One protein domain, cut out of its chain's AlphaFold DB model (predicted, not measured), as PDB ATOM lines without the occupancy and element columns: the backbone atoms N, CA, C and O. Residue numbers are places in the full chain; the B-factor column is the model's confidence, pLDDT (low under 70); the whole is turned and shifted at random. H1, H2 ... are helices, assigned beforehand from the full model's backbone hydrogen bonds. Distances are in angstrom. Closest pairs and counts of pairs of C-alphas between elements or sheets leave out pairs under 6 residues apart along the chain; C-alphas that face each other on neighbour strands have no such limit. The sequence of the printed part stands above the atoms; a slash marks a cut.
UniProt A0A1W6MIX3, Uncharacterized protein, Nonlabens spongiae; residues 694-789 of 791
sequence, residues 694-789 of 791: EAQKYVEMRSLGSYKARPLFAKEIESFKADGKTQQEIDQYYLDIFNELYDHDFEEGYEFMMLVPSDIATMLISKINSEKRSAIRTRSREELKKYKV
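Overview. This is residues 694 to 789 of the 791 residues of an uncharacterized protein of Nonlabens spongiae (UniProt A0A1W6MIX3). A hairpin of H3 and H4 forms the core; the H1 and H2 hairpin packs on it, H5 on H3, and residues 781 to 789, of which 781 to 787 belong to H6, stick out. The printed part has 96 residues, 83 of them in six named helices, H1 to H6 in order along the chain, with no named strand; its class is all helix, and it is compact, with a radius of gyration of the C-alphas of 13.5 A and spans of 44 by 29 by 23 A.

Along the chain. H1 is residues 694 to 703, from C-alpha 694 at (170.085, 168.458, 253.736); H2 706 to 722, 24.5 A; H3 727 to 744, 25.8 A; H4 746 to 755; H5 758 to 767; H6 770 to 787, 26.3 A, to C-alpha 787 at (161.736, 177.751, 283.430).

Arrangement. The closest C-alphas of hairpin H1 and H2, Met 701 and Ala 709, are 5.4 A apart; of hairpin H3 and H4, Tyr 742 and Gly 749, 4.0 A. H5 touches H3 with residues 731 to 735 of H3 alone, closest C-alphas Leu 735 and Leu 764, 6.2 A. H6 touches no helix. O i to N i+4 pairs are all within hydrogen-bond range in H1, H3 and H4, with 11 of 13 in H2, 5 of 6 in H5 and 13 of 14 in H6.

Size, cuts and confidence. The farthest C-alphas, Gly 724 and Val 789, are 46.1 A apart. The five links are tight and the printed part has no cut. Model pLDDT is under 70 at residues 774 to 775 and 787 to 789.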
ATOM      1  N   GLU A 694     169.677 167.421 252.815       89.88
ATOM      2  CA  GLU A 694     170.085 168.458 253.736       89.88
ATOM      3  C   GLU A 694     169.155 168.468 254.955       89.88
ATOM      4  O   GLU A 694     169.615 168.196 256.060       89.88
ATOM      5  N   ALA A 695     167.842 168.654 254.776       87.38
ATOM      6  CA  ALA A 695     166.871 168.640 255.873       87.38
ATOM      7  C   ALA A 695     166.841 167.297 256.626       87.38
ATOM      8  O   ALA A 695     166.787 167.271 257.858       87.38
ATOM      9  N   GLN A 696     166.966 166.176 255.912       86.94
ATOM     10  CA  GLN A 696     167.041 164.841 256.508       86.94
ATOM     11  C   GLN A 696     168.287 164.679 257.395       86.94
ATOM     12  O   GLN A 696     168.182 164.194 258.524       86.94
ATOM     13  N   LYS A 697     169.451 165.159 256.932       86.88
ATOM     14  CA  LYS A 697     170.701 165.186 257.709       86.88
ATOM     15  C   LYS A 697     170.527 165.969 259.016       86.88
ATOM     16  O   LYS A 697     171.072 165.571 260.045       86.88
ATOM     17  N   TYR A 698     169.735 167.043 259.021       86.25
ATOM     18  CA  TYR A 698     169.445 167.799 260.246       86.25
ATOM     19  C   TYR A 698     168.574 167.051 261.242       86.25
ATOM     20  O   TYR A 698     168.885 167.059 262.437       86.25
ATOM     21  N   VAL A 699     167.530 166.373 260.771       82.69
ATOM     22  CA  VAL A 699     166.688 165.521 261.625       82.69
ATOM     23  C   VAL A 699     167.534 164.410 262.261       82.69
ATOM     24  O   VAL A 699     167.431 164.154 263.465       82.69
ATOM     25  N   GLU A 700     168.444 163.808 261.490       84.19
ATOM     26  CA  GLU A 700     169.395 162.808 261.984       84.19
ATOM     27  C   GLU A 700     170.345 163.387 263.043       84.19
ATOM     28  O   GLU A 700     170.474 162.809 264.124       84.19
ATOM     29  N   MET A 701     170.951 164.557 262.808       82.31
ATOM     30  CA  MET A 701     171.828 165.213 263.792       82.31
ATOM     31  C   MET A 701     171.087 165.588 265.082       82.31
ATOM     32  O   MET A 701     171.618 165.401 266.178       82.31
ATOM     33  N   ARG A 702     169.844 166.072 264.979       82.06
ATOM     34  CA  ARG A 702     168.988 166.418 266.123       82.06
ATOM     35  C   ARG A 702     168.635 165.197 266.973       82.06
ATOM     36  O   ARG A 702     168.614 165.308 268.200       82.06
ATOM     37  N   SER A 703     168.445 164.026 266.362       74.06
ATOM     38  CA  SER A 703     168.160 162.773 267.082       74.06
ATOM     39  C   SER A 703     169.254 162.365 268.085       74.06
ATOM     40  O   SER A 703     168.983 161.636 269.040       74.06
ATOM     41  N   LEU A 704     170.475 162.896 267.934       76.56
ATOM     42  CA  LEU A 704     171.596 162.695 268.861       76.56
ATOM     43  C   LEU A 704     171.470 163.509 270.165       76.56
ATOM     44  O   LEU A 704     172.247 163.295 271.100       76.56
ATOM     45  N   GLY A 705     170.511 164.437 270.237       70.88
ATOM     46  CA  GLY A 705     170.294 165.358 271.353       70.88
ATOM     47  C   GLY A 705     171.071 166.674 271.222       70.88
ATOM     48  O   GLY A 705     172.153 166.732 270.637       70.88
ATOM     49  N   SER A 706     170.535 167.752 271.809       72.50
ATOM     50  CA  SER A 706     171.022 169.132 271.616       72.50
ATOM     51  C   SER A 706     172.501 169.347 271.953       72.50
ATOM     52  O   SER A 706     173.194 170.080 271.249       72.50
ATOM     53  N   TYR A 707     173.002 168.672 272.991       74.81
ATOM     54  CA  TYR A 707     174.407 168.734 273.409       74.81
ATOM     55  C   TYR A 707     175.368 168.162 272.355       74.81
ATOM     56  O   TYR A 707     176.455 168.698 272.162       74.81
ATOM     57  N   LYS A 708     174.962 167.099 271.646       78.00
ATOM     58  CA  LYS A 708     175.774 166.455 270.601       78.00
ATOM     59  C   LYS A 708     175.563 167.079 269.225       78.00
ATOM     60  O   LYS A 708     176.492 167.099 268.429       78.00
ATOM     61  N   ALA A 709     174.369 167.608 268.961       80.00
ATOM     62  CA  ALA A 709     174.031 168.211 267.681       80.00
ATOM     63  C   ALA A 709     174.765 169.547 267.463       80.00
ATOM     64  O   ALA A 709     175.371 169.746 266.415       80.00
ATOM     65  N   ARG A 710     174.782 170.447 268.458       81.94
ATOM     66  CA  ARG A 710     175.362 171.804 268.327       81.94
ATOM     67  C   ARG A 710     176.821 171.838 267.835       81.94
ATOM     68  O   ARG A 710     177.103 172.619 266.927       81.94
ATOM     69  N   PRO A 711     177.747 171.001 268.348       82.00
ATOM     70  CA  PRO A 711     179.109 170.939 267.816       82.00
ATOM     71  C   PRO A 711     179.188 170.486 266.352       82.00
ATOM     72  O   PRO A 711     180.107 170.884 265.645       82.00
ATOM     73  N   LEU A 712     178.242 169.662 265.883       86.56
ATOM     74  CA  LEU A 712     178.200 169.208 264.489       86.56
ATOM     75  C   LEU A 712     177.766 170.337 263.550       86.56
ATOM     76  O   LEU A 712     178.396 170.524 262.512       86.56
ATOM     77  N   PHE A 713     176.777 171.143 263.955       85.00
ATOM     78  CA  PHE A 713     176.391 172.359 263.227       85.00
ATOM     79  C   PHE A 713     177.553 173.353 263.114       85.00
ATOM     80  O   PHE A 713     177.811 173.890 262.041       85.00
ATOM     81  N   ALA A 714     178.285 173.574 264.211       83.69
ATOM     82  CA  ALA A 714     179.444 174.465 264.209       83.69
ATOM     83  C   ALA A 714     180.532 173.989 263.228       83.69
ATOM     84  O   ALA A 714     181.004 174.776 262.411       83.69
ATOM     85  N   LYS A 715     180.860 172.689 263.240       87.94
ATOM     86  CA  LYS A 715     181.824 172.088 262.302       87.94
ATOM     87  C   LYS A 715     181.382 172.177 260.844       87.94
ATOM     88  O   LYS A 715     182.209 172.375 259.963       87.94
ATOM     89  N   GLU A 716     180.089 172.033 260.573       90.25
ATOM     90  CA  GLU A 716     179.552 172.165 259.218       90.25
ATOM     91  C   GLU A 716     179.702 173.601 258.689       90.25
ATOM     92  O   GLU A 716     180.101 173.814 257.545       90.25
ATOM     93  N   ILE A 717     179.477 174.603 259.540       86.69
ATOM     94  CA  ILE A 717     179.699 176.011 259.181       86.69
ATOM     95  C   ILE A 717     181.186 176.286 258.937       86.69
ATOM     96  O   ILE A 717     181.524 177.000 257.994       86.69
ATOM     97  N   GLU A 718     182.075 175.712 259.751       87.75
ATOM     98  CA  GLU A 718     183.524 175.783 259.521       87.75
ATOM     99  C   GLU A 718     183.913 175.144 258.183       87.75
ATOM    100  O   GLU A 718     184.694 175.744 257.446       87.75
ATOM    101  N   SER A 719     183.317 174.001 257.815       91.94
ATOM    102  CA  SER A 719     183.557 173.394 256.499       91.94
ATOM    103  C   SER A 719     183.079 174.276 255.349       91.94
ATOM    104  O   SER A 719     183.826 174.479 254.403       91.94
ATOM    105  N   PHE A 720     181.908 174.915 255.455       91.44
ATOM    106  CA  PHE A 720     181.447 175.841 254.417       91.44
ATOM    107  C   PHE A 720     182.374 177.044 254.244       91.44
ATOM    108  O   PHE A 720     182.614 177.472 253.117       91.44
ATOM    109  N   LYS A 721     182.917 177.573 255.346       88.75
ATOM    110  CA  LYS A 721     183.903 178.661 255.302       88.75
ATOM    111  C   LYS A 721     185.223 178.204 254.677       88.75
ATOM    112  O   LYS A 721     185.805 178.956 253.903       88.75
ATOM    113  N   ALA A 722     185.677 176.987 254.983       90.19
ATOM    114  CA  ALA A 722     186.872 176.398 254.378       90.19
ATOM    115  C   ALA A 722     186.702 176.143 252.869       90.19
ATOM    116  O   ALA A 722     187.642 176.354 252.107       90.19
ATOM    117  N   ASP A 723     185.487 175.795 252.437       92.56
ATOM    118  CA  ASP A 723     185.110 175.612 251.029       92.56
ATOM    119  C   ASP A 723     184.904 176.944 250.276       92.56
ATOM    120  O   ASP A 723     184.503 176.953 249.113       92.56
ATOM    121  N   GLY A 724     185.152 178.086 250.927       90.62
ATOM    122  CA  GLY A 724     185.041 179.412 250.320       90.62
ATOM    123  C   GLY A 724     183.610 179.927 250.149       90.62
ATOM    124  O   GLY A 724     183.420 180.927 249.459       90.62
ATOM    125  N   LYS A 725     182.602 179.296 250.774       93.00
ATOM    126  CA  LYS A 725     181.226 179.811 250.737       93.00
ATOM    127  C   LYS A 725     181.130 181.145 251.466       93.00
ATOM    128  O   LYS A 725     181.609 181.313 252.590       93.00
ATOM    129  N   THR A 726     180.442 182.088 250.843       91.56
ATOM    130  CA  THR A 726     180.111 183.375 251.446       91.56
ATOM    131  C   THR A 726     179.099 183.199 252.581       91.56
ATOM    132  O   THR A 726     178.300 182.261 252.604       91.56
ATOM    133  N   GLN A 727     179.070 184.149 253.521       86.56
ATOM    134  CA  GLN A 727     178.087 184.130 254.612       86.56
ATOM    135  C   GLN A 727     176.638 184.146 254.090       86.56
ATOM    136  O   GLN A 727     175.758 183.535 254.688       86.56
ATOM    137  N   GLN A 728     176.388 184.799 252.951       86.62
ATOM    138  CA  GLN A 728     175.061 184.852 252.341       86.62
ATOM    139  C   GLN A 728     174.604 183.482 251.819       86.62
ATOM    140  O   GLN A 728     173.437 183.133 251.988       86.62
ATOM    141  N   GLU A 729     175.512 182.695 251.237       89.94
ATOM    142  CA  GLU A 729     175.227 181.328 250.779       89.94
ATOM    143  C   GLU A 729     174.971 180.380 251.952       89.94
ATOM    144  O   GLU A 729     174.067 179.548 251.889       89.94
ATOM    145  N   ILE A 730     175.723 180.538 253.045       90.44
ATOM    146  CA  ILE A 730     175.505 179.781 254.284       90.44
ATOM    147  C   ILE A 730     174.124 180.119 254.862       90.44
ATOM    148  O   ILE A 730     173.341 179.218 255.152       90.44
ATOM    149  N   ASP A 731     173.785 181.403 254.980       86.62
ATOM    150  CA  ASP A 731     172.481 181.833 255.488       86.62
ATOM    151  C   ASP A 731     171.315 181.305 254.639       86.62
ATOM    152  O   ASP A 731     170.294 180.900 255.194       86.62
ATOM    153  N   GLN A 732     171.441 181.348 253.306       89.50
ATOM    154  CA  GLN A 732     170.391 180.884 252.398       89.50
ATOM    155  C   GLN A 732     170.172 179.378 252.539       89.50
ATOM    156  O   GLN A 732     169.036 178.940 252.673       89.50
ATOM    157  N   TYR A 733     171.259 178.609 252.618       93.38
ATOM    158  CA  TYR A 733     171.205 177.173 252.856       93.38
ATOM    159  C   TYR A 733     170.404 176.847 254.129       93.38
ATOM    160  O   TYR A 733     169.406 176.132 254.064       93.38
ATOM    161  N   TYR A 734     170.747 177.456 255.270       93.56
ATOM    162  CA  TYR A 734     170.017 177.241 256.528       93.56
ATOM    163  C   TYR A 734     168.560 177.745 256.490       93.56
ATOM    164  O   TYR A 734     167.699 177.187 257.175       93.56
ATOM    165  N   LEU A 735     168.263 178.782 255.701       92.50
ATOM    166  CA  LEU A 735     166.904 179.292 255.516       92.50
ATOM    167  C   LEU A 735     166.025 178.313 254.732       92.50
ATOM    168  O   LEU A 735     164.860 178.131 255.089       92.50
ATOM    169  N   ASP A 736     166.575 177.679 253.700       92.19
ATOM    170  CA  ASP A 736     165.859 176.700 252.880       92.19
ATOM    171  C   ASP A 736     165.486 175.474 253.717       92.19
ATOM    172  O   ASP A 736     164.321 175.073 253.746       92.19
ATOM    173  N   ILE A 737     166.434 174.977 254.514       93.56
ATOM    174  CA  ILE A 737     166.201 173.886 255.466       93.56
ATOM    175  C   ILE A 737     165.157 174.272 256.512       93.56
ATOM    176  O   ILE A 737     164.256 173.486 256.793       93.56
ATOM    177  N   PHE A 738     165.250 175.474 257.095       94.06
ATOM    178  CA  PHE A 738     164.249 175.933 258.058       94.06
ATOM    179  C   PHE A 738     162.852 175.943 257.440       94.06
ATOM    180  O   PHE A 738     161.911 175.465 258.066       94.06
ATOM    181  N   ASN A 739     162.703 176.505 256.238       88.12
ATOM    182  CA  ASN A 739     161.403 176.589 255.585       88.12
ATOM    183  C   ASN A 739     160.841 175.201 255.308       88.12
ATOM    184  O   ASN A 739     159.681 174.960 255.626       88.12
ATOM    185  N   GLU A 740     161.673 174.301 254.796       89.69
ATOM    186  CA  GLU A 740     161.287 172.927 254.514       89.69
ATOM    187  C   GLU A 740     160.884 172.166 255.782       89.69
ATOM    188  O   GLU A 740     159.809 171.571 255.817       89.69
ATOM    189  N   LEU A 741     161.694 172.231 256.846       85.25
ATOM    190  CA  LEU A 741     161.377 171.593 258.124       85.25
ATOM    191  C   LEU A 741     160.118 172.193 258.744       85.25
ATOM    192  O   LEU A 741     159.262 171.441 259.180       85.25
ATOM    193  N   TYR A 742     159.966 173.519 258.734       83.94
ATOM    194  CA  TYR A 742     158.786 174.204 259.265       83.94
ATOM    195  C   TYR A 742     157.505 173.823 258.513       83.94
ATOM    196  O   TYR A 742     156.460 173.636 259.133       83.94
ATOM    197  N   ASP A 743     157.573 173.739 257.182       78.69
ATOM    198  CA  ASP A 743     156.424 173.399 256.339       78.69
ATOM    199  C   ASP A 743     156.102 171.894 256.402       78.69
ATOM    200  O   ASP A 743     154.952 171.503 256.192       78.69
ATOM    201  N   HIS A 744     157.090 171.059 256.738       76.50
ATOM    202  CA  HIS A 744     156.913 169.640 257.034       76.50
ATOM    203  C   HIS A 744     156.289 169.406 258.420       76.50
ATOM    204  O   HIS A 744     155.270 168.725 258.537       76.50
ATOM    205  N   ASP A 745     156.894 169.975 259.463       76.62
ATOM    206  CA  ASP A 745     156.453 169.917 260.854       76.62
ATOM    207  C   ASP A 745     156.967 171.153 261.619       76.62
ATOM    208  O   ASP A 745     158.170 171.402 261.742       76.62
ATOM    209  N   PHE A 746     156.040 171.930 262.182       76.88
ATOM    210  CA  PHE A 746     156.367 173.142 262.935       76.88
ATOM    211  C   PHE A 746     157.398 172.908 264.052       76.88
ATOM    212  O   PHE A 746     158.286 173.745 264.240       76.88
ATOM    213  N   GLU A 747     157.291 171.808 264.807       79.44
ATOM    214  CA  GLU A 747     158.213 171.536 265.912       79.44
ATOM    215  C   GLU A 747     159.611 171.194 265.383       79.44
ATOM    216  O   GLU A 747     160.592 171.602 266.001       79.44
ATOM    217  N   GLU A 748     159.736 170.563 264.211       82.56
ATOM    218  CA  GLU A 748     161.046 170.347 263.575       82.56
ATOM    219  C   GLU A 748     161.688 171.676 263.153       82.56
ATOM    220  O   GLU A 748     162.861 171.920 263.439       82.56
ATOM    221  N   GLY A 749     160.914 172.588 262.555       86.31
ATOM    222  CA  GLY A 749     161.387 173.941 262.240       86.31
ATOM    223  C   GLY A 749     161.763 174.748 263.491       86.31
ATOM    224  O   GLY A 749     162.762 175.475 263.500       86.31
ATOM    225  N   TYR A 750     160.994 174.617 264.575       86.69
ATOM    226  CA  TYR A 750     161.280 175.270 265.852       86.69
ATOM    227  C   TYR A 750     162.548 174.730 266.513       86.69
ATOM    228  O   TYR A 750     163.411 175.509 266.919       86.69
ATOM    229  N   GLU A 751     162.692 173.412 266.603       86.38
ATOM    230  CA  GLU A 751     163.871 172.796 267.197       86.38
ATOM    231  C   GLU A 751     165.128 173.072 266.381       86.38
ATOM    232  O   GLU A 751     166.169 173.382 266.963       86.38
ATOM    233  N   PHE A 752     165.026 173.073 265.051       91.38
ATOM    234  CA  PHE A 752     166.106 173.512 264.175       91.38
ATOM    235  C   PHE A 752     166.593 174.919 264.546       91.38
ATOM    236  O   PHE A 752     167.784 175.105 264.795       91.38
ATOM    237  N   MET A 753     165.678 175.882 264.714       90.25
ATOM    238  CA  MET A 753     166.009 177.252 265.141       90.25
ATOM    239  C   MET A 753     166.694 177.331 266.514       90.25
ATOM    240  O   MET A 753     167.425 178.285 266.773       90.25
ATOM    241  N   MET A 754     166.458 176.366 267.408       87.44
ATOM    242  CA  MET A 754     167.085 176.306 268.739       87.44
ATOM    243  C   MET A 754     168.447 175.588 268.738       87.44
ATOM    244  O   MET A 754     169.211 175.688 269.714       87.44
ATOM    245  N   LEU A 755     168.734 174.824 267.683       85.81
ATOM    246  CA  LEU A 755     169.946 174.024 267.531       85.81
ATOM    247  C   LEU A 755     171.010 174.709 266.677       85.81
ATOM    248  O   LEU A 755     172.194 174.540 266.978       85.81
ATOM    249  N   VAL A 756     170.611 175.486 265.670       86.81
ATOM    250  CA  VAL A 756     171.561 176.265 264.870       86.81
ATOM    251  C   VAL A 756     172.279 177.315 265.735       86.81
ATOM    252  O   VAL A 756     171.697 177.836 266.695       86.81
ATOM    253  N   PRO A 757     173.550 177.638 265.432       85.38
ATOM    254  CA  PRO A 757     174.296 178.666 266.148       85.38
ATOM    255  C   PRO A 757     173.574 180.015 266.191       85.38
ATOM    256  O   PRO A 757     172.822 180.375 265.285       85.38
ATOM    257  N   SER A 758     173.766 180.754 267.285       82.25
ATOM    258  CA  SER A 758     172.966 181.945 267.600       82.25
ATOM    259  C   SER A 758     173.124 183.080 266.590       82.25
ATOM    260  O   SER A 758     172.184 183.845 266.381       82.25
ATOM    261  N   ASP A 759     174.294 183.197 265.971       81.00
ATOM    262  CA  ASP A 759     174.589 184.133 264.886       81.00
ATOM    263  C   ASP A 759     173.735 183.828 263.646       81.00
ATOM    264  O   ASP A 759     173.036 184.714 263.150       81.00
ATOM    265  N   ILE A 760     173.674 182.559 263.236       84.88
ATOM    266  CA  ILE A 760     172.801 182.101 262.147       84.88
ATOM    267  C   ILE A 760     171.327 182.255 262.531       84.88
ATOM    268  O   ILE A 760     170.555 182.840 261.776       84.88
ATOM    269  N   ALA A 761     170.921 181.813 263.726       85.00
ATOM    270  CA  ALA A 761     169.537 181.917 264.195       85.00
ATOM    271  C   ALA A 761     169.020 183.367 264.159       85.00
ATOM    272  O   ALA A 761     167.894 183.631 263.732       85.00
ATOM    273  N   THR A 762     169.853 184.319 264.590       84.38
ATOM    274  CA  THR A 762     169.514 185.749 264.614       84.38
ATOM    275  C   THR A 762     169.287 186.285 263.203       84.38
ATOM    276  O   THR A 762     168.301 186.989 262.961       84.38
ATOM    277  N   MET A 763     170.147 185.901 262.258       84.12
ATOM    278  CA  MET A 763     170.008 186.257 260.847       84.12
ATOM    279  C   MET A 763     168.769 185.618 260.216       84.12
ATOM    280  O   MET A 763     167.962 186.325 259.606       84.12
ATOM    281  N   LEU A 764     168.547 184.319 260.422       87.38
ATOM    282  CA  LEU A 764     167.370 183.605 259.926       87.38
ATOM    283  C   LEU A 764     166.069 184.254 260.400       87.38
ATOM    284  O   LEU A 764     165.186 184.501 259.582       87.38
ATOM    285  N   ILE A 765     165.975 184.629 261.684       85.25
ATOM    286  CA  ILE A 765     164.795 185.304 262.252       85.25
ATOM    287  C   ILE A 765     164.413 186.553 261.451       85.25
ATOM    288  O   ILE A 765     163.228 186.854 261.334       85.25
ATOM    289  N   SER A 766     165.383 187.287 260.905       84.44
ATOM    290  CA  SER A 766     165.128 188.489 260.106       84.44
ATOM    291  C   SER A 766     164.674 188.206 258.669       84.44
ATOM    292  O   SER A 766     163.979 189.047 258.093       84.44
ATOM    293  N   LYS A 767     165.006 187.030 258.119       85.94
ATOM    294  CA  LYS A 767     164.718 186.626 256.732       85.94
ATOM    295  C   LYS A 767     163.467 185.750 256.599       85.94
ATOM    296  O   LYS A 767     162.851 185.724 255.540       85.94
ATOM    297  N   ILE A 768     163.041 185.081 257.672       88.69
ATOM    298  CA  ILE A 768     161.780 184.326 257.697       88.69
ATOM    299  C   ILE A 768     160.573 185.269 257.664       88.69
ATOM    300  O   ILE A 768     160.605 186.363 258.246       88.69
ATOM    301  N   ASN A 769     159.494 184.836 257.009       85.50
ATOM    302  CA  ASN A 769     158.273 185.631 256.899       85.50
ATOM    303  C   ASN A 769     157.683 185.960 258.291       85.50
ATOM    304  O   ASN A 769     157.976 185.305 259.298       85.50
ATOM    305  N   SER A 770     156.880 187.024 258.364       70.88
ATOM    306  CA  SER A 770     156.368 187.561 259.632       70.88
ATOM    307  C   SER A 770     155.522 186.555 260.423       70.88
ATOM    308  O   SER A 770     155.589 186.546 261.653       70.88
ATOM    309  N   GLU A 771     154.787 185.683 259.733       74.69
ATOM    310  CA  GLU A 771     153.952 184.636 260.326       74.69
ATOM    311  C   GLU A 771     154.803 183.566 261.025       74.69
ATOM    312  O   GLU A 771     154.695 183.396 262.244       74.69
ATOM    313  N   LYS A 772     155.735 182.932 260.297       83.31
ATOM    314  CA  LYS A 772     156.677 181.932 260.829       83.31
ATOM    315  C   LYS A 772     157.505 182.522 261.977       83.31
ATOM    316  O   LYS A 772     157.657 181.907 263.033       83.31
ATOM    317  N   ARG A 773     157.967 183.770 261.835       83.88
ATOM    318  CA  ARG A 773     158.706 184.505 262.882       83.88
ATOM    319  C   ARG A 773     157.899 184.673 264.165       83.88
ATOM    320  O   ARG A 773     158.434 184.508 265.264       83.88
ATOM    321  N   SER A 774     156.630 185.049 264.031       68.50
ATOM    322  CA  SER A 774     155.725 185.229 265.164       68.50
ATOM    323  C   SER A 774     155.471 183.901 265.884       68.50
ATOM    324  O   SER A 774     155.525 183.852 267.117       68.50
ATOM    325  N   ALA A 775     155.303 182.811 265.128       69.38
ATOM    326  CA  ALA A 775     155.113 181.465 265.665       69.38
ATOM    327  C   ALA A 775     156.323 181.001 266.499       69.38
ATOM    328  O   ALA A 775     156.170 180.654 267.672       69.38
ATOM    329  N   ILE A 776     157.540 181.122 265.954       80.94
ATOM    330  CA  ILE A 776     158.791 180.768 266.651       80.94
ATOM    331  C   ILE A 776     158.979 181.593 267.934       80.94
ATOM    332  O   ILE A 776     159.333 181.052 268.987       80.94
ATOM    333  N   ARG A 777     158.709 182.906 267.893       80.75
ATOM    334  CA  ARG A 777     158.803 183.785 269.075       80.75
ATOM    335  C   ARG A 777     157.786 183.422 270.152       80.75
ATOM    336  O   ARG A 777     158.111 183.482 271.338       80.75
ATOM    337  N   THR A 778     156.572 183.066 269.750       74.38
ATOM    338  CA  THR A 778     155.502 182.669 270.673       74.38
ATOM    339  C   THR A 778     155.873 181.374 271.386       74.38
ATOM    340  O   THR A 778     155.939 181.365 272.616       74.38
ATOM    341  N   ARG A 779     156.275 180.343 270.632       81.19
ATOM    342  CA  ARG A 779     156.736 179.062 271.186       81.19
ATOM    343  C   ARG A 779     157.949 179.225 272.108       81.19
ATOM    344  O   ARG A 779     157.967 178.690 273.212       81.19
ATOM    345  N   SER A 780     158.915 180.065 271.726       80.38
ATOM    346  CA  SER A 780     160.079 180.389 272.569       80.38
ATOM    347  C   SER A 780     159.682 181.016 273.912       80.38
ATOM    348  O   SER A 780     160.241 180.677 274.954       80.38
ATOM    349  N   ARG A 781     158.700 181.930 273.918       77.44
ATOM    350  CA  ARG A 781     158.188 182.546 275.157       77.44
ATOM    351  C   ARG A 781     157.488 181.527 276.050       77.44
ATOM    352  O   ARG A 781     157.590 181.634 277.270       77.44
ATOM    353  N   GLU A 782     156.775 180.571 275.469       72.56
ATOM    354  CA  GLU A 782     156.122 179.487 276.206       72.56
ATOM    355  C   GLU A 782     157.136 178.545 276.849       72.56
ATOM    356  O   GLU A 782     157.008 178.243 278.035       72.56
ATOM    357  N   GLU A 783     158.184 178.152 276.123       76.19
ATOM    358  CA  GLU A 783     159.276 177.361 276.698       76.19
ATOM    359  C   GLU A 783     159.969 178.120 277.834       76.19
ATOM    360  O   GLU A 783     160.122 177.585 278.929       76.19
ATOM    361  N   LEU A 784     160.274 179.411 277.657       72.38
ATOM    362  CA  LEU A 784     160.860 180.242 278.718       72.38
ATOM    363  C   LEU A 784     159.966 180.359 279.963       72.38
ATOM    364  O   LEU A 784     160.481 180.450 281.081       72.38
ATOM    365  N   LYS A 785     158.635 180.342 279.809       72.50
ATOM    366  CA  LYS A 785     157.705 180.348 280.949       72.50
ATOM    367  C   LYS A 785     157.837 179.086 281.801       72.50
ATOM    368  O   LYS A 785     157.727 179.199 283.018       72.50
ATOM    369  N   LYS A 786     158.140 177.921 281.212       73.94
ATOM    370  CA  LYS A 786     158.349 176.671 281.968       73.94
ATOM    371  C   LYS A 786     159.530 176.768 282.937       73.94
ATOM    372  O   LYS A 786     159.479 176.198 284.021       73.94
ATOM    373  N   TYR A 787     160.554 177.545 282.587       62.38
ATOM    374  CA  TYR A 787     161.736 177.751 283.430       62.38
ATOM    375  C   TYR A 787     161.573 178.883 284.458       62.38
ATOM    376  O   TYR A 787     162.330 178.939 285.423       62.38
ATOM    377  N   LYS A 788     160.568 179.761 284.309       49.75
ATOM    378  CA  LYS A 788     160.303 180.877 285.240       49.75
ATOM    379  C   LYS A 788     159.486 180.503 286.487       49.75
ATOM    380  O   LYS A 788     159.298 181.363 287.338       49.75
ATOM    381  N   VAL A 789     159.033 179.251 286.626       44.72
ATOM    382  CA  VAL A 789     158.201 178.787 287.766       44.72
ATOM    383  C   VAL A 789     159.026 178.152 288.903       44.72
ATOM    384  O   VAL A 789     158.471 177.672 289.883       44.72
TER     385      VAL A 789